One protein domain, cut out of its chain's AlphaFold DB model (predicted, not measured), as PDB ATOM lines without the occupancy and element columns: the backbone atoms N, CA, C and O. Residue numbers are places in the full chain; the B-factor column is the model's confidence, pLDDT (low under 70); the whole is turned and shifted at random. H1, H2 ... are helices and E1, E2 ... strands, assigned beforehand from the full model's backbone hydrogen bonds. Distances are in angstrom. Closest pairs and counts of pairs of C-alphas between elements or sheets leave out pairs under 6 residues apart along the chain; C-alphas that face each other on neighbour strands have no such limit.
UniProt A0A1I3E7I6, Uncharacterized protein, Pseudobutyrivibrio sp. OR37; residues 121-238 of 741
ATOM      1  N   HIS A 121      65.742 -30.952 -23.222       79.12
ATOM      2  CA  HIS A 121      66.244 -30.010 -24.232       79.12
ATOM      3  C   HIS A 121      66.882 -30.720 -25.435       79.12
ATOM      4  O   HIS A 121      66.601 -30.345 -26.569       79.12
ATOM      5  N   ALA A 122      67.673 -31.774 -25.209       79.00
ATOM      6  CA  ALA A 122      68.248 -32.565 -26.295       79.00
ATOM      7  C   ALA A 122      67.174 -33.353 -27.074       79.00
ATOM      8  O   ALA A 122      67.290 -33.510 -28.289       79.00
ATOM      9  N   LEU A 123      66.099 -33.801 -26.408       78.62
ATOM     10  CA  LEU A 123      64.952 -34.421 -27.082       78.62
ATOM     11  C   LEU A 123      64.184 -33.408 -27.947       78.62
ATOM     12  O   LEU A 123      63.831 -33.730 -29.078       78.62
ATOM     13  N   ILE A 124      63.968 -32.189 -27.441       83.62
ATOM     14  CA  ILE A 124      63.363 -31.080 -28.193       83.62
ATOM     15  C   ILE A 124      64.209 -30.756 -29.429       83.62
ATOM     16  O   ILE A 124      63.676 -30.764 -30.533       83.62
ATOM     17  N   GLU A 125      65.517 -30.533 -29.272       83.19
ATOM     18  CA  GLU A 125      66.412 -30.193 -30.388       83.19
ATOM     19  C   GLU A 125      66.444 -31.301 -31.454       83.19
ATOM     20  O   GLU A 125      66.338 -31.016 -32.648       83.19
ATOM     21  N   LYS A 126      66.505 -32.573 -31.032       80.88
ATOM     22  CA  LYS A 126      66.421 -33.726 -31.938       80.88
ATOM     23  C   LYS A 126      65.087 -33.753 -32.688       80.88
ATOM     24  O   LYS A 126      65.075 -33.825 -33.911       80.88
ATOM     25  N   MET A 127      63.961 -33.674 -31.982       82.12
ATOM     26  CA  MET A 127      62.633 -33.779 -32.596       82.12
ATOM     27  C   MET A 127      62.264 -32.556 -33.447       82.12
ATOM     28  O   MET A 127      61.585 -32.721 -34.453       82.12
ATOM     29  N   GLU A 128      62.720 -31.344 -33.120       80.50
ATOM     30  CA  GLU A 128      62.514 -30.161 -33.973       80.50
ATOM     31  C   GLU A 128      63.405 -30.172 -35.225       80.50
ATOM     32  O   GLU A 128      63.031 -29.587 -36.241       80.50
ATOM     33  N   LYS A 129      64.541 -30.881 -35.193       78.19
ATOM     34  CA  LYS A 129      65.390 -31.130 -36.364       78.19
ATOM     35  C   LYS A 129      64.849 -32.256 -37.254       78.19
ATOM     36  O   LYS A 129      64.800 -32.092 -38.472       78.19
ATOM     37  N   ASP A 130      64.459 -33.379 -36.654       70.19
ATOM     38  CA  ASP A 130      64.066 -34.604 -37.362       70.19
ATOM     39  C   ASP A 130      62.582 -34.582 -37.794       70.19
ATOM     40  O   ASP A 130      62.222 -35.152 -38.823       70.19
ATOM     41  N   ASN A 131      61.721 -33.888 -37.040       72.38
ATOM     42  CA  ASN A 131      60.295 -33.687 -37.309       72.38
ATOM     43  C   ASN A 131      59.915 -32.203 -37.088       72.38
ATOM     44  O   ASN A 131      59.195 -31.882 -36.135       72.38
ATOM     45  N   PRO A 132      60.404 -31.261 -37.919       71.56
ATOM     46  CA  PRO A 132      60.168 -29.830 -37.729       71.56
ATOM     47  C   PRO A 132      58.676 -29.484 -37.674       71.56
ATOM     48  O   PRO A 132      57.839 -30.117 -38.316       71.56
ATOM     49  N   VAL A 133      58.336 -28.459 -36.891       67.75
ATOM     50  CA  VAL A 133      56.975 -27.909 -36.864       67.75
ATOM     51  C   VAL A 133      56.648 -27.352 -38.251       67.75
ATOM     52  O   VAL A 133      57.498 -26.722 -38.889       67.75
ATOM     53  N   LYS A 134      55.412 -27.539 -38.729       66.31
ATOM     54  CA  LYS A 134      54.963 -26.898 -39.970       66.31
ATOM     55  C   LYS A 134      55.081 -25.380 -39.807       66.31
ATOM     56  O   LYS A 134      54.577 -24.792 -38.861       66.31
ATOM     57  N   CYS A 135      55.755 -24.735 -40.750       50.00
ATOM     58  CA  CYS A 135      56.074 -23.299 -40.751       50.00
ATOM     59  C   CYS A 135      54.874 -22.333 -40.650       50.00
ATOM     60  O   CYS A 135      55.071 -21.141 -40.443       50.00
ATOM     61  N   THR A 136      53.659 -22.828 -40.891       60.72
ATOM     62  CA  THR A 136      52.380 -22.115 -40.764       60.72
ATOM     63  C   THR A 136      51.882 -22.047 -39.323       60.72
ATOM     64  O   THR A 136      50.924 -21.333 -39.029       60.72
ATOM     65  N   ASP A 137      52.486 -22.826 -38.429       77.44
ATOM     66  CA  ASP A 137      51.933 -23.111 -37.119       77.44
ATOM     67  C   ASP A 137      52.528 -22.097 -36.136       77.44
ATOM     68  O   ASP A 137      53.706 -22.132 -35.778       77.44
ATOM     69  N   THR A 138      51.702 -21.140 -35.721       82.62
ATOM     70  CA  THR A 138      52.118 -20.068 -34.817       82.62
ATOM     71  C   THR A 138      52.313 -20.649 -33.422       82.62
ATOM     72  O   THR A 138      51.368 -21.189 -32.847       82.62
ATOM     73  N   PHE A 139      53.518 -20.539 -32.861       86.88
ATOM     74  CA  PHE A 139      53.783 -20.926 -31.475       86.88
ATOM     75  C   PHE A 139      52.908 -20.109 -30.510       86.88
ATOM     76  O   PHE A 139      52.867 -18.881 -30.587       86.88
ATOM     77  N   VAL A 140      52.207 -20.801 -29.611       89.69
ATOM     78  CA  VAL A 140      51.259 -20.208 -28.658       89.69
ATOM     79  C   VAL A 140      51.866 -20.134 -27.260       89.69
ATOM     80  O   VAL A 140      51.828 -19.073 -26.638       89.69
ATOM     81  N   LYS A 141      52.389 -21.255 -26.748       90.44
ATOM     82  CA  LYS A 141      52.934 -21.365 -25.385       90.44
ATOM     83  C   LYS A 141      53.815 -22.606 -25.200       90.44
ATOM     84  O   LYS A 141      53.686 -23.582 -25.936       90.44
ATOM     85  N   GLU A 142      54.654 -22.566 -24.169       91.31
ATOM     86  CA  GLU A 142      55.398 -23.706 -23.622       91.31
ATOM     87  C   GLU A 142      55.075 -23.824 -22.125       91.31
ATOM     88  O   GLU A 142      55.102 -22.822 -21.409       91.31
ATOM     89  N   GLU A 143      54.752 -25.029 -21.656       91.56
ATOM     90  CA  GLU A 143      54.435 -25.324 -20.255       91.56
ATOM     91  C   GLU A 143      55.144 -26.609 -19.801       91.56
ATOM     92  O   GLU A 143      55.239 -27.577 -20.553       91.56
ATOM     93  N   LEU A 144      55.632 -26.633 -18.558       86.56
ATOM     94  CA  LEU A 144      56.186 -27.834 -17.923       86.56
ATOM     95  C   LEU A 144      55.112 -28.467 -17.031       86.56
ATOM     96  O   LEU A 144      54.686 -27.853 -16.051       86.56
ATOM     97  N   VAL A 145      54.687 -29.688 -17.361       83.44
ATOM     98  CA  VAL A 145      53.598 -30.411 -16.683       83.44
ATOM     99  C   VAL A 145      54.077 -31.817 -16.337       83.44
ATOM    100  O   VAL A 145      54.501 -32.558 -17.215       83.44
ATOM    101  N   ASP A 146      54.053 -32.170 -15.048       80.50
ATOM    102  CA  ASP A 146      54.437 -33.491 -14.512       80.50
ATOM    103  C   ASP A 146      55.792 -34.043 -15.009       80.50
ATOM    104  O   ASP A 146      56.016 -35.248 -15.094       80.50
ATOM    105  N   GLY A 147      56.733 -33.140 -15.301       77.31
ATOM    106  CA  GLY A 147      58.070 -33.461 -15.804       77.31
ATOM    107  C   GLY A 147      58.190 -33.502 -17.329       77.31
ATOM    108  O   GLY A 147      59.310 -33.522 -17.823       77.31
ATOM    109  N   ALA A 148      57.087 -33.444 -18.075       85.62
ATOM    110  CA  ALA A 148      57.093 -33.269 -19.523       85.62
ATOM    111  C   ALA A 148      57.119 -31.780 -19.910       85.62
ATOM    112  O   ALA A 148      56.567 -30.930 -19.208       85.62
ATOM    113  N   CYS A 149      57.721 -31.461 -21.056       88.44
ATOM    114  CA  CYS A 149      57.559 -30.162 -21.710       88.44
ATOM    115  C   CYS A 149      56.440 -30.259 -22.753       88.44
ATOM    116  O   CYS A 149      56.452 -31.169 -23.578       88.44
ATOM    117  N   VAL A 150      55.484 -29.334 -22.731       90.94
ATOM    118  CA  VAL A 150      54.382 -29.251 -23.695       90.94
ATOM    119  C   VAL A 150      54.498 -27.941 -24.466       90.94
ATOM    120  O   VAL A 150      54.380 -26.865 -23.884       90.94
ATOM    121  N   ARG A 151      54.701 -28.026 -25.784       91.81
ATOM    122  CA  ARG A 151      54.653 -26.883 -26.707       91.81
ATOM    123  C   ARG A 151      53.350 -26.900 -27.492       91.81
ATOM    124  O   ARG A 151      53.048 -27.883 -28.164       91.81
ATOM    125  N   THR A 152      52.599 -25.807 -27.436       88.94
ATOM    126  CA  THR A 152      51.343 -25.636 -28.175       88.94
ATOM    127  C   THR A 152      51.549 -24.683 -29.350       88.94
ATOM    128  O   THR A 152      52.075 -23.583 -29.175       88.94
ATOM    129  N   TYR A 153      51.075 -25.069 -30.532       89.38
ATOM    130  CA  TYR A 153      51.090 -24.280 -31.764       89.38
ATOM    131  C   TYR A 153      49.676 -24.207 -32.359       89.38
ATOM    132  O   TYR A 153      48.825 -25.045 -32.055       89.38
ATOM    133  N   LYS A 154      49.416 -23.222 -33.222       86.12
ATOM    134  CA  LYS A 154      48.127 -23.043 -33.902       86.12
ATOM    135  C   LYS A 154      48.303 -22.889 -35.412       86.12
ATOM    136  O   LYS A 154      49.013 -21.989 -35.855       86.12
ATOM    137  N   ARG A 155      47.643 -23.749 -36.188       82.50
ATOM    138  CA  ARG A 155      47.661 -23.761 -37.663       82.50
ATOM    139  C   ARG A 155      46.788 -22.659 -38.263       82.50
ATOM    140  O   ARG A 155      45.801 -22.247 -37.653       82.50
ATOM    141  N   GLU A 156      47.075 -22.271 -39.512       73.69
ATOM    142  CA  GLU A 156      46.194 -21.406 -40.328       73.69
ATOM    143  C   GLU A 156      44.757 -21.961 -40.433       73.69
ATOM    144  O   GLU A 156      43.796 -21.197 -40.453       73.69
ATOM    145  N   THR A 157      44.597 -23.290 -40.433       72.25
ATOM    146  CA  THR A 157      43.300 -23.997 -40.448       72.25
ATOM    147  C   THR A 157      42.509 -23.884 -39.140       72.25
ATOM    148  O   THR A 157      41.385 -24.372 -39.060       72.25
ATOM    149  N   GLY A 158      43.078 -23.263 -38.102       78.69
ATOM    150  CA  GLY A 158      42.486 -23.124 -36.771       78.69
ATOM    151  C   GLY A 158      42.805 -24.269 -35.806       78.69
ATOM    152  O   GLY A 158      42.611 -24.090 -34.605       78.69
ATOM    153  N   GLU A 159      43.326 -25.396 -36.304       84.50
ATOM    154  CA  GLU A 159      43.757 -26.554 -35.509       84.50
ATOM    155  C   GLU A 159      44.849 -26.190 -34.489       84.50
ATOM    156  O   GLU A 159      45.771 -25.421 -34.779       84.50
ATOM    157  N   THR A 160      44.776 -26.808 -33.313       87.88
ATOM    158  CA  THR A 160      45.807 -26.758 -32.274       87.88
ATOM    159  C   THR A 160      46.712 -27.982 -32.400       87.88
ATOM    160  O   THR A 160      46.226 -29.108 -32.505       87.88
ATOM    161  N   VAL A 161      48.026 -27.772 -32.365       89.12
ATOM    162  CA  VAL A 161      49.036 -28.838 -32.338       89.12
ATOM    163  C   VAL A 161      49.735 -28.805 -30.986       89.12
ATOM    164  O   VAL A 161      50.323 -27.788 -30.622       89.12
ATOM    165  N   GLU A 162      49.694 -29.905 -30.243       91.25
ATOM    166  CA  GLU A 162      50.409 -30.057 -28.974       91.25
ATOM    167  C   GLU A 162      51.555 -31.050 -29.141       91.25
ATOM    168  O   GLU A 162      51.335 -32.200 -29.509       91.25
ATOM    169  N   ARG A 163      52.782 -30.610 -28.855       92.12
ATOM    170  CA  ARG A 163      53.990 -31.437 -28.848       92.12
ATOM    171  C   ARG A 163      54.451 -31.647 -27.413       92.12
ATOM    172  O   ARG A 163      54.836 -30.689 -26.746       92.12
ATOM    173  N   ILE A 164      54.387 -32.888 -26.952       90.81
ATOM    174  CA  ILE A 164      54.727 -33.317 -25.595       90.81
ATOM    175  C   ILE A 164      56.072 -34.044 -25.651       90.81
ATOM    176  O   ILE A 164      56.221 -35.003 -26.406       90.81
ATOM    177  N   TYR A 165      57.035 -33.594 -24.854       89.56
ATOM    178  CA  TYR A 165      58.389 -34.135 -24.752       89.56
ATOM    179  C   TYR A 165      58.587 -34.676 -23.332       89.56
ATOM    180  O   TYR A 165      58.653 -33.896 -22.376       89.56
ATOM    181  N   ASN A 166      58.654 -35.997 -23.185       86.38
ATOM    182  CA  ASN A 166      58.720 -36.666 -21.886       86.38
ATOM    183  C   ASN A 166      60.172 -36.956 -21.464       86.38
ATOM    184  O   ASN A 166      61.083 -37.056 -22.286       86.38
ATOM    185  N   THR A 167      60.396 -37.127 -20.160       79.56
ATOM    186  CA  THR A 167      61.714 -37.461 -19.581       79.56
ATOM    187  C   THR A 167      62.187 -38.883 -19.872       79.56
ATOM    188  O   THR A 167      63.371 -39.163 -19.708       79.56
ATOM    189  N   ASP A 168      61.295 -39.775 -20.301       79.44
ATOM    190  CA  ASP A 168      61.611 -41.151 -20.702       79.44
ATOM    191  C   ASP A 168      62.109 -41.268 -22.156       79.44
ATOM    192  O   ASP A 168      62.376 -42.370 -22.634       79.44
ATOM    193  N   GLY A 169      62.248 -40.139 -22.861       77.25
ATOM    194  CA  GLY A 169      62.664 -40.086 -24.262       77.25
ATOM    195  C   GLY A 169      61.513 -40.167 -25.267       77.25
ATOM    196  O   GLY A 169      61.767 -40.035 -26.465       77.25
ATOM    197  N   THR A 170      60.265 -40.352 -24.821       84.25
ATOM    198  CA  THR A 170      59.103 -40.366 -25.720       84.25
ATOM    199  C   THR A 170      58.680 -38.956 -26.139       84.25
ATOM    200  O   THR A 170      58.758 -37.991 -25.372       84.25
ATOM    201  N   PHE A 171      58.193 -38.839 -27.373       88.12
ATOM    202  CA  PHE A 171      57.617 -37.612 -27.924       88.12
ATOM    203  C   PHE A 171      56.216 -37.900 -28.464       88.12
ATOM    204  O   PHE A 171      56.004 -38.935 -29.085       88.12
ATOM    205  N   VAL A 172      55.260 -36.996 -28.250       89.56
ATOM    206  CA  VAL A 172      53.882 -37.130 -28.749       89.56
ATOM    207  C   VAL A 172      53.437 -35.822 -29.393       89.56
ATOM    208  O   VAL A 172      53.329 -34.807 -28.710       89.56
ATOM    209  N   GLU A 173      53.114 -35.848 -30.685       90.38
ATOM    210  CA  GLU A 173      52.371 -34.785 -31.363       90.38
ATOM    211  C   GLU A 173      50.878 -35.137 -31.398       90.38
ATOM    212  O   GLU A 173      50.496 -36.211 -31.858       90.38
ATOM    213  N   LYS A 174      50.021 -34.227 -30.934       90.88
ATOM    214  CA  LYS A 174      48.559 -34.335 -31.015       90.88
ATOM    215  C   LYS A 174      48.016 -33.202 -31.871       90.88
ATOM    216  O   LYS A 174      48.372 -32.047 -31.648       90.88
ATOM    217  N   VAL A 175      47.117 -33.515 -32.798       86.94
ATOM    218  CA  VAL A 175      46.380 -32.515 -33.582       86.94
ATOM    219  C   VAL A 175      44.930 -32.495 -33.115       86.94
ATOM    220  O   VAL A 175      44.236 -33.510 -33.189       86.94
ATOM    221  N   VAL A 176      44.467 -31.336 -32.652       86.75
ATOM    222  CA  VAL A 176      43.103 -31.109 -32.170       86.75
ATOM    223  C   VAL A 176      42.432 -30.052 -33.043       86.75
ATOM    224  O   VAL A 176      42.885 -28.911 -33.127       86.75
ATOM    225  N   MET A 177      41.326 -30.419 -33.684       83.19
ATOM    226  CA  MET A 177      40.439 -29.469 -34.347       83.19
ATOM    227  C   MET A 177      39.547 -28.810 -33.284       83.19
ATOM    228  O   MET A 177      38.877 -29.541 -32.545       83.19
ATOM    229  N   PRO A 178      39.519 -27.467 -33.182       79.62
ATOM    230  CA  PRO A 178      38.667 -26.783 -32.220       79.62
ATOM    231  C   PRO A 178      37.188 -27.023 -32.527       79.62
ATOM    232  O   PRO A 178      36.782 -27.174 -33.684       79.62
ATOM    233  N   GLY A 179      36.384 -27.020 -31.473       76.44
ATOM    234  CA  GLY A 179      34.942 -27.064 -31.552       76.44
ATOM    235  C   GLY A 179      34.370 -25.870 -32.312       76.44
ATOM    236  O   GLY A 179      34.936 -24.774 -32.335       76.44
ATOM    237  N   PHE A 180      33.229 -26.087 -32.958       76.06
ATOM    238  CA  PHE A 180      32.529 -25.056 -33.713       76.06
ATOM    239  C   PHE A 180      31.017 -25.239 -33.623       76.06
ATOM    240  O   PHE A 180      30.503 -26.351 -33.483       76.06
ATOM    241  N   ILE A 181      30.294 -24.127 -33.699       76.62
ATOM    242  CA  ILE A 181      28.834 -24.111 -33.639       76.62
ATOM    243  C   ILE A 181      28.293 -24.324 -35.055       76.62
ATOM    244  O   ILE A 181      28.629 -23.577 -35.972       76.62
ATOM    245  N   ILE A 182      27.444 -25.338 -35.237       73.62
ATOM    246  CA  ILE A 182      26.658 -25.511 -36.461       73.62
ATOM    247  C   ILE A 182      25.227 -25.055 -36.195       73.62
ATOM    248  O   ILE A 182      24.544 -25.635 -35.355       73.62
ATOM    249  N   HIS A 183      24.740 -24.096 -36.981       73.88
ATOM    250  CA  HIS A 183      23.313 -23.785 -37.070       73.88
ATOM    251  C   HIS A 183      22.594 -24.923 -37.819       73.88
ATOM    252  O   HIS A 183      22.549 -24.951 -39.052       73.88
ATOM    253  N   ALA A 184      22.079 -25.908 -37.085       74.44
ATOM    254  CA  ALA A 184      21.441 -27.104 -37.632       74.44
ATOM    255  C   ALA A 184      19.909 -26.944 -37.657       74.44
ATOM    256  O   ALA A 184      19.338 -26.476 -36.676       74.44
ATOM    257  N   PRO A 185      19.198 -27.321 -38.735       70.88
ATOM    258  CA  PRO A 185      17.744 -27.177 -38.790       70.88
ATOM    259  C   PRO A 185      17.041 -28.115 -37.795       70.88
ATOM    260  O   PRO A 185      17.263 -29.328 -37.810       70.88
ATOM    261  N   VAL A 186      16.144 -27.567 -36.971       72.56
ATOM    262  CA  VAL A 186      15.354 -28.334 -35.996       72.56
ATOM    263  C   VAL A 186      14.231 -29.069 -36.724       72.56
ATOM    264  O   VAL A 186      13.257 -28.465 -37.175       72.56
ATOM    265  N   ILE A 187      14.351 -30.393 -36.834       67.75
ATOM    266  CA  ILE A 187      13.322 -31.249 -37.437       67.75
ATOM    267  C   ILE A 187      12.314 -31.644 -36.352       67.75
ATOM    268  O   ILE A 187      12.550 -32.565 -35.572       67.75
ATOM    269  N   SER A 188      11.182 -30.944 -36.302       61.41
ATOM    270  CA  SER A 188      10.183 -31.101 -35.235       61.41
ATOM    271  C   SER A 188       9.246 -32.302 -35.416       61.41
ATOM    272  O   SER A 188       8.704 -32.796 -34.427       61.41
ATOM    273  N   LYS A 189       9.038 -32.778 -36.657       58.25
ATOM    274  CA  LYS A 189       8.198 -33.943 -37.002       58.25
ATOM    275  C   LYS A 189       8.546 -34.542 -38.367       58.25
ATOM    276  O   LYS A 189       8.829 -33.821 -39.321       58.25
ATOM    277  N   ILE A 190       8.428 -35.869 -38.468       54.53
ATOM    278  CA  ILE A 190       8.509 -36.632 -39.722       54.53
ATOM    279  C   ILE A 190       7.152 -37.306 -39.964       54.53
ATOM    280  O   ILE A 190       6.962 -38.481 -39.658       54.53
ATOM    281  N   ASP A 191       6.201 -36.568 -40.540       54.19
ATOM    282  CA  ASP A 191       4.905 -37.120 -40.963       54.19
ATOM    283  C   ASP A 191       5.013 -37.710 -42.385       54.19
ATOM    284  O   ASP A 191       4.471 -37.188 -43.360       54.19
ATOM    285  N   GLY A 192       5.776 -38.803 -42.505       58.59
ATOM    286  CA  GLY A 192       5.766 -39.781 -43.610       58.59
ATOM    287  C   GLY A 192       6.192 -39.344 -45.023       58.59
ATOM    288  O   GLY A 192       6.608 -40.199 -45.800       58.59
ATOM    289  N   THR A 193       6.089 -38.063 -45.388       54.84
ATOM    290  CA  THR A 193       6.324 -37.567 -46.766       54.84
ATOM    291  C   THR A 193       6.936 -36.165 -46.864       54.84
ATOM    292  O   THR A 193       7.378 -35.782 -47.945       54.84
ATOM    293  N   SER A 194       7.024 -35.399 -45.771       49.00
ATOM    294  CA  SER A 194       7.693 -34.090 -45.768       49.00
ATOM    295  C   SER A 194       8.395 -33.804 -44.444       49.00
ATOM    296  O   SER A 194       7.775 -33.908 -43.386       49.00
ATOM    297  N   VAL A 195       9.655 -33.379 -44.517       58.94
ATOM    298  CA  VAL A 195      10.408 -32.820 -43.386       58.94
ATOM    299  C   VAL A 195      10.160 -31.313 -43.349       58.94
ATOM    300  O   VAL A 195      10.427 -30.627 -44.335       58.94
ATOM    301  N   LYS A 196       9.660 -30.793 -42.225       52.25
ATOM    302  CA  LYS A 196       9.654 -29.351 -41.937       52.25
ATOM    303  C   LYS A 196      10.782 -29.028 -40.962       52.25
ATOM    304  O   LYS A 196      10.959 -29.739 -39.975       52.25
ATOM    305  N   ALA A 197      11.534 -27.975 -41.268       62.28
ATOM    306  CA  ALA A 197      12.499 -27.379 -40.356       62.28
ATOM    307  C   ALA A 197      11.811 -26.217 -39.626       62.28
ATOM    308  O   ALA A 197      11.481 -25.211 -40.254       62.28
ATOM    309  N   ASP A 198      11.599 -26.356 -38.319       63.62
ATOM    310  CA  ASP A 198      10.908 -25.364 -37.481       63.62
ATOM    311  C   ASP A 198      11.914 -24.394 -36.823       63.62
ATOM    312  O   ASP A 198      11.817 -24.057 -35.645       63.62
ATOM    313  N   GLY A 199      12.905 -23.951 -37.603       75.31
ATOM    314  CA  GLY A 199      14.008 -23.089 -37.168       75.31
ATOM    315  C   GLY A 199      15.371 -23.780 -37.223       75.31
ATOM    316  O   GLY A 199      15.509 -24.870 -37.782       75.31
ATOM    317  N   PHE A 200      16.377 -23.128 -36.642       73.19
ATOM    318  CA  PHE A 200      17.740 -23.641 -36.497       73.19
ATOM    319  C   PHE A 200      18.126 -23.656 -35.012       73.19
ATOM    320  O   PHE A 200      17.783 -22.725 -34.285       73.19
ATOM    321  N   GLU A 201      18.818 -24.706 -34.577       78.56
ATOM    322  CA  GLU A 201      19.476 -24.798 -33.273       78.56
ATOM    323  C   GLU A 201      20.990 -24.646 -33.437       78.56
ATOM    324  O   GLU A 201      21.594 -25.195 -34.362       78.56
ATOM    325  N   ASP A 202      21.603 -23.920 -32.510       76.44
ATOM    326  CA  ASP A 202      23.050 -23.767 -32.423       76.44
ATOM    327  C   ASP A 202      23.619 -25.010 -31.746       76.44
ATOM    328  O   ASP A 202      23.607 -25.148 -30.522       76.44
ATOM    329  N   LYS A 203      24.086 -25.954 -32.562       75.12
ATOM    330  CA  LYS A 203      24.674 -27.195 -32.081       75.12
ATOM    331  C   LYS A 203      26.179 -27.045 -31.970       75.12
ATOM    332  O   LYS A 203      26.901 -27.118 -32.964       75.12
ATOM    333  N   GLU A 204      26.642 -26.856 -30.742       76.25
ATOM    334  CA  GLU A 204      28.059 -26.887 -30.407       76.25
ATOM    335  C   GLU A 204      28.631 -28.286 -30.682       76.25
ATOM    336  O   GLU A 204      28.187 -29.294 -30.124       76.25
ATOM    337  N   ILE A 205      29.603 -28.356 -31.589       74.69
ATOM    338  CA  ILE A 205      30.469 -29.519 -31.745       74.69
ATOM    339  C   ILE A 205      31.683 -29.285 -30.843       74.69
ATOM    340  O   ILE A 205      32.355 -28.278 -31.045       74.69
ATOM    341  N   PRO A 206      31.987 -30.179 -29.884       78.69
ATOM    342  CA  PRO A 206      33.173 -30.050 -29.042       78.69
ATOM    343  C   PRO A 206      34.456 -30.308 -29.840       78.69
ATOM    344  O   PRO A 206      34.407 -30.924 -30.909       78.69
ATOM    345  N   ASP A 207      35.591 -29.891 -29.277       80.19
ATOM    346  CA  ASP A 207      36.940 -30.178 -29.781       80.19
ATOM    347  C   ASP A 207      37.115 -31.660 -30.153       80.19
ATOM    348  O   ASP A 207      36.625 -32.566 -29.469       80.19
ATOM    349  N   ARG A 208      37.835 -31.918 -31.248       83.12
ATOM    350  CA  ARG A 208      38.065 -33.270 -31.773       83.12
ATOM    351  C   ARG A 208      39.541 -33.534 -31.978       83.12
ATOM    352  O   ARG A 208      40.209 -32.819 -32.718       83.12
ATOM    353  N   LEU A 209      40.020 -34.618 -31.382       82.75
ATOM    354  CA  LEU A 209      41.304 -35.209 -31.732       82.75
ATOM    355  C   LEU A 209      41.239 -35.715 -33.183       82.75
ATOM    356  O   LEU A 209      40.280 -36.399 -33.546       82.75
ATOM    357  N   VAL A 210      42.228 -35.337 -33.991       84.19
ATOM    358  CA  VAL A 210      42.341 -35.670 -35.423       84.19
ATOM    359  C   VAL A 210      43.429 -36.719 -35.633       84.19
ATOM    360  O   VAL A 210      43.193 -37.734 -36.283       84.19
ATOM    361  N   SER A 211      44.604 -36.517 -35.034       88.69
ATOM    362  CA  SER A 211      45.688 -37.500 -35.044       88.69
ATOM    363  C   SER A 211      46.553 -37.423 -33.786       88.69
ATOM    364  O   SER A 211      46.612 -36.390 -33.108       88.69
ATOM    365  N   VAL A 212      47.217 -38.538 -33.479       89.38
ATOM    366  CA  VAL A 212      48.260 -38.661 -32.455       89.38
ATOM    367  C   VAL A 212      49.443 -39.400 -33.063       89.38
ATOM    368  O   VAL A 212      49.308 -40.552 -33.465       89.38
ATOM    369  N   ARG A 213      50.602 -38.747 -33.098       88.62
ATOM    370  CA  ARG A 213      51.854 -39.273 -33.646       88.62
ATOM    371  C   ARG A 213      52.885 -39.354 -32.521       88.62
ATOM    372  O   ARG A 213      53.327 -38.327 -32.012       88.62
ATOM    373  N   THR A 214      53.251 -40.567 -32.127       89.69
ATOM    374  CA  THR A 214      54.123 -40.864 -30.986       89.69
ATOM    375  C   THR A 214      55.451 -41.445 -31.459       89.69
ATOM    376  O   THR A 214      55.476 -42.385 -32.245       89.69
ATOM    377  N   TYR A 215      56.559 -40.912 -30.951       86.56
ATOM    378  CA  TYR A 215      57.880 -41.531 -30.991       86.56
ATOM    379  C   TYR A 215      58.109 -42.260 -29.667       86.56
ATOM    380  O   TYR A 215      58.095 -41.645 -28.596       86.56
ATOM    381  N   ASN A 216      58.289 -43.574 -29.745       85.19
ATOM    382  CA  ASN A 216      58.473 -44.448 -28.594       85.19
ATOM    383  C   ASN A 216      59.948 -44.475 -28.156       85.19
ATOM    384  O   ASN A 216      60.861 -44.248 -28.951       85.19
ATOM    385  N   ALA A 217      60.200 -44.810 -26.887       78.06
ATOM    386  CA  ALA A 217      61.553 -44.857 -26.321       78.06
ATOM    387  C   ALA A 217      62.453 -45.949 -26.946       78.06
ATOM    388  O   ALA A 217      63.672 -45.905 -26.793       78.06
ATOM    389  N   ASP A 218      61.868 -46.911 -27.667       78.25
ATOM    390  CA  ASP A 218      62.579 -47.926 -28.456       78.25
ATOM    391  C   ASP A 218      63.000 -47.442 -29.861       78.25
ATOM    392  O   ASP A 218      63.662 -48.174 -30.595       78.25
ATOM    393  N   GLY A 219      62.646 -46.208 -30.234       76.56
ATOM    394  CA  GLY A 219      62.957 -45.603 -31.528       76.56
ATOM    395  C   GLY A 219      61.916 -45.837 -32.628       76.56
ATOM    396  O   GLY A 219      62.122 -45.362 -33.747       76.56
ATOM    397  N   THR A 220      60.813 -46.534 -32.341       84.75
ATOM    398  CA  THR A 220      59.694 -46.714 -33.281       84.75
ATOM    399  C   THR A 220      58.744 -45.515 -33.289       84.75
ATOM    400  O   THR A 220      58.674 -44.744 -32.330       84.75
ATOM    401  N   TRP A 221      57.980 -45.369 -34.372       86.31
ATOM    402  CA  TRP A 221      56.892 -44.401 -34.477       86.31
ATOM    403  C   TRP A 221      55.532 -45.096 -34.530       86.31
ATOM    404  O   TRP A 221      55.367 -46.090 -35.234       86.31
ATOM    405  N   THR A 222      54.549 -44.517 -33.854       87.25
ATOM    406  CA  THR A 222      53.123 -44.850 -33.937       87.25
ATOM    407  C   THR A 222      52.362 -43.637 -34.466       87.25
ATOM    408  O   THR A 222      52.517 -42.544 -33.931       87.25
ATOM    409  N   ASP A 223      51.531 -43.796 -35.498       87.00
ATOM    410  CA  ASP A 223      50.642 -42.733 -35.998       87.00
ATOM    411  C   ASP A 223      49.193 -43.234 -36.002       87.00
ATOM    412  O   ASP A 223      48.849 -44.180 -36.720       87.00
ATOM    413  N   THR A 224      48.361 -42.616 -35.165       86.69
ATOM    414  CA  THR A 224      46.962 -42.975 -34.938       86.69
ATOM    415  C   THR A 224      46.050 -41.863 -35.437       86.69
ATOM    416  O   THR A 224      46.080 -40.742 -34.926       86.69
ATOM    417  N   ASN A 225      45.187 -42.182 -36.402       85.06
ATOM    418  CA  ASN A 225      44.220 -41.245 -36.976       85.06
ATOM    419  C   ASN A 225      42.812 -41.467 -36.410       85.06
ATOM    420  O   ASN A 225      42.356 -42.604 -36.264       85.06
ATOM    421  N   TYR A 226      42.100 -40.371 -36.146       81.81
ATOM    422  CA  TYR A 226      40.763 -40.352 -35.555       81.81
ATOM    423  C   TYR A 226      39.776 -39.625 -36.482       81.81
ATOM    424  O   TYR A 226      39.980 -38.461 -36.818       81.81
ATOM    425  N   ASP A 227      38.654 -40.265 -36.831       75.81
ATOM    426  CA  ASP A 227      37.500 -39.573 -37.430       75.81
ATOM    427  C   ASP A 227      36.408 -39.418 -36.372       75.81
ATOM    428  O   ASP A 227      36.001 -40.379 -35.718       75.81
ATOM    429  N   ARG A 228      35.943 -38.181 -36.171       73.62
ATOM    430  CA  ARG A 228      34.919 -37.813 -35.167       73.62
ATOM    431  C   ARG A 228      35.233 -38.304 -33.740       73.62
ATOM    432  O   ARG A 228      34.308 -38.518 -32.959       73.62
ATOM    433  N   GLY A 229      36.515 -38.452 -33.399       72.19
ATOM    434  CA  GLY A 229      36.980 -38.974 -32.108       72.19
ATOM    435  C   GLY A 229      36.990 -40.505 -31.990       72.19
ATOM    436  O   GLY A 229      37.220 -41.019 -30.900       72.19
ATOM    437  N   ILE A 230      36.756 -41.237 -33.084       74.62
ATOM    438  CA  ILE A 230      36.867 -42.699 -33.158       74.62
ATOM    439  C   ILE A 230      38.143 -43.048 -33.925       74.62
ATOM    440  O   ILE A 230      38.309 -42.624 -35.072       74.62
ATOM    441  N   GLU A 231      39.019 -43.835 -33.303       86.44
ATOM    442  CA  GLU A 231      40.228 -44.378 -33.931       86.44
ATOM    443  C   GLU A 231      39.875 -45.141 -35.219       86.44
ATOM    444  O   GLU A 231      39.031 -46.037 -35.204       86.44
ATOM    445  N   GLN A 232      40.495 -44.754 -36.336       80.31
ATOM    446  CA  GLN A 232      40.293 -45.371 -37.652       80.31
ATOM    447  C   GLN A 232      41.422 -46.339 -38.005       80.31
ATOM    448  O   GLN A 232      41.171 -47.419 -38.535       80.31
ATOM    449  N   ALA A 233      42.665 -45.940 -37.728       80.25
ATOM    450  CA  ALA A 233      43.861 -46.719 -38.007       80.25
ATOM    451  C   ALA A 233      45.005 -46.279 -37.088       80.25
ATOM    452  O   ALA A 233      45.185 -45.078 -36.870       80.25
ATOM    453  N   THR A 234      45.793 -47.251 -36.631       85.94
ATOM    454  CA  THR A 234      47.088 -47.054 -35.971       85.94
ATOM    455  C   THR A 234      48.150 -47.777 -36.789       85.94
ATOM    456  O   THR A 234      48.105 -49.001 -36.921       85.94
ATOM    457  N   ASN A 235      49.103 -47.019 -37.328       84.38
ATOM    458  CA  ASN A 235      50.227 -47.542 -38.098       84.38
ATOM    459  C   ASN A 235      51.511 -47.467 -37.265       84.38
ATOM    460  O   ASN A 235      51.722 -46.495 -36.542       84.38
ATOM    461  N   ASN A 236      52.374 -48.474 -37.399       86.25
ATOM    462  CA  ASN A 236      53.706 -48.491 -36.797       86.25
ATOM    463  C   ASN A 236      54.750 -48.319 -37.904       86.25
ATOM    464  O   ASN A 236      54.638 -48.978 -38.937       86.25
ATOM    465  N   TYR A 237      55.768 -47.491 -37.677       82.19
ATOM    466  CA  TYR A 237      56.863 -47.259 -38.619       82.19
ATOM    467  C   TYR A 237      58.218 -47.375 -37.919       82.19
ATOM    468  O   TYR A 237      58.386 -46.961 -36.766       82.19
ATOM    469  N   SER A 238      59.218 -47.882 -38.636       82.31
ATOM    470  CA  SER A 238      60.619 -47.706 -38.254       82.31
ATOM    471  C   SER A 238      61.053 -46.239 -38.397       82.31
ATOM    472  O   SER A 238      60.419 -45.442 -39.097       82.31
TER     473      SER A 238
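This is residues 121 to 238 of the 741 residues of an uncharacterized protein of Pseudobutyrivibrio sp. OR37 (UniProt A0A1I3E7I6). A twisted sheet of seven strands makes the body, and from one end of its inner strands E4 and E7 a long two-stranded arm, the hairpin of E5 and E6, sticks out and makes the length of the whole. One short helix, H1, sits over the sheet near the end away from the arm, by the end of E3 and the beginning of E4. The 118 printed residues hold one named helix and nine named strands, in the order H1 E1 E2 E3 E4 E5 E6 E7 E8 E9; the sheet runs E1 E2 E3 E4 E7 E8 E9, antiparallel throughout, and the class is mostly strand. The whole is loose, with a radius of gyration of the C-alphas of 19.7 A, and spans 64 by 29 by 27 A.

In the large sheet, E1 is residues 138 to 145, 20.9 A long; E2 is 148 to 154, E3 160 to 165, and E4 171 to 177, 20.1 A. E7 is residues 208 to 215, 21.5 A; E8 is 221 to 227, and E9 230 to 237, 21.2 A, ending at C-alpha 237 (56.863, -47.259, -38.619). In the arm, E5 is residues 180 to 190, 27.3 A, with C-alpha 190 at (8.509, -36.632, -39.722), and E6 is 195 to 205, 23.4 A. H1 is residues 121 to 130, 14.1 A, beginning at C-alpha 121 (66.244, -30.010, -24.232).

E4 and E7 are antiparallel neighbours at 166 degrees, with N 173 and O 213 2.8 A apart, within hydrogen-bond range. E1 E2 E3 E4 form a meander, each strand the antiparallel neighbour of the one before, with N 162 to O 174 at 2.9 A, N 151 to O 163 at 2.8 A and N 143 to O 150 at 2.9 A. E7 E8 E9 form another, with N 214 to O 222 at 2.8 A and N 223 to O 235 at 2.9 A. E1 and E9 are the edge strands. E4 runs on into E5 at 51 degrees, and E6 into E7 at 36 degrees. The hairpin of E5 and E6 has N 182 and O 203 2.9 A apart; E6 bends by 81 degrees at residue 198. H1 is on the sheet at a height of 9.5 A, over E3 and slantwise to it at 47 degrees on the local plane; it is only just not over E4, on which 2 of its C-alphas fall. Its closest C-alphas to E3 are those of Ile 124 and Tyr 165, 6.8 A apart. In H1 every O i to N i+4 pair is within hydrogen-bond range.

The C-alphas farthest apart, those of Ala 122 and Thr 193, are 65.4 A apart. The printed part has no cut and no long link. Mean pLDDT of the printed part is 79.1; residues 133 to 136 and 187 to 198 are under 70.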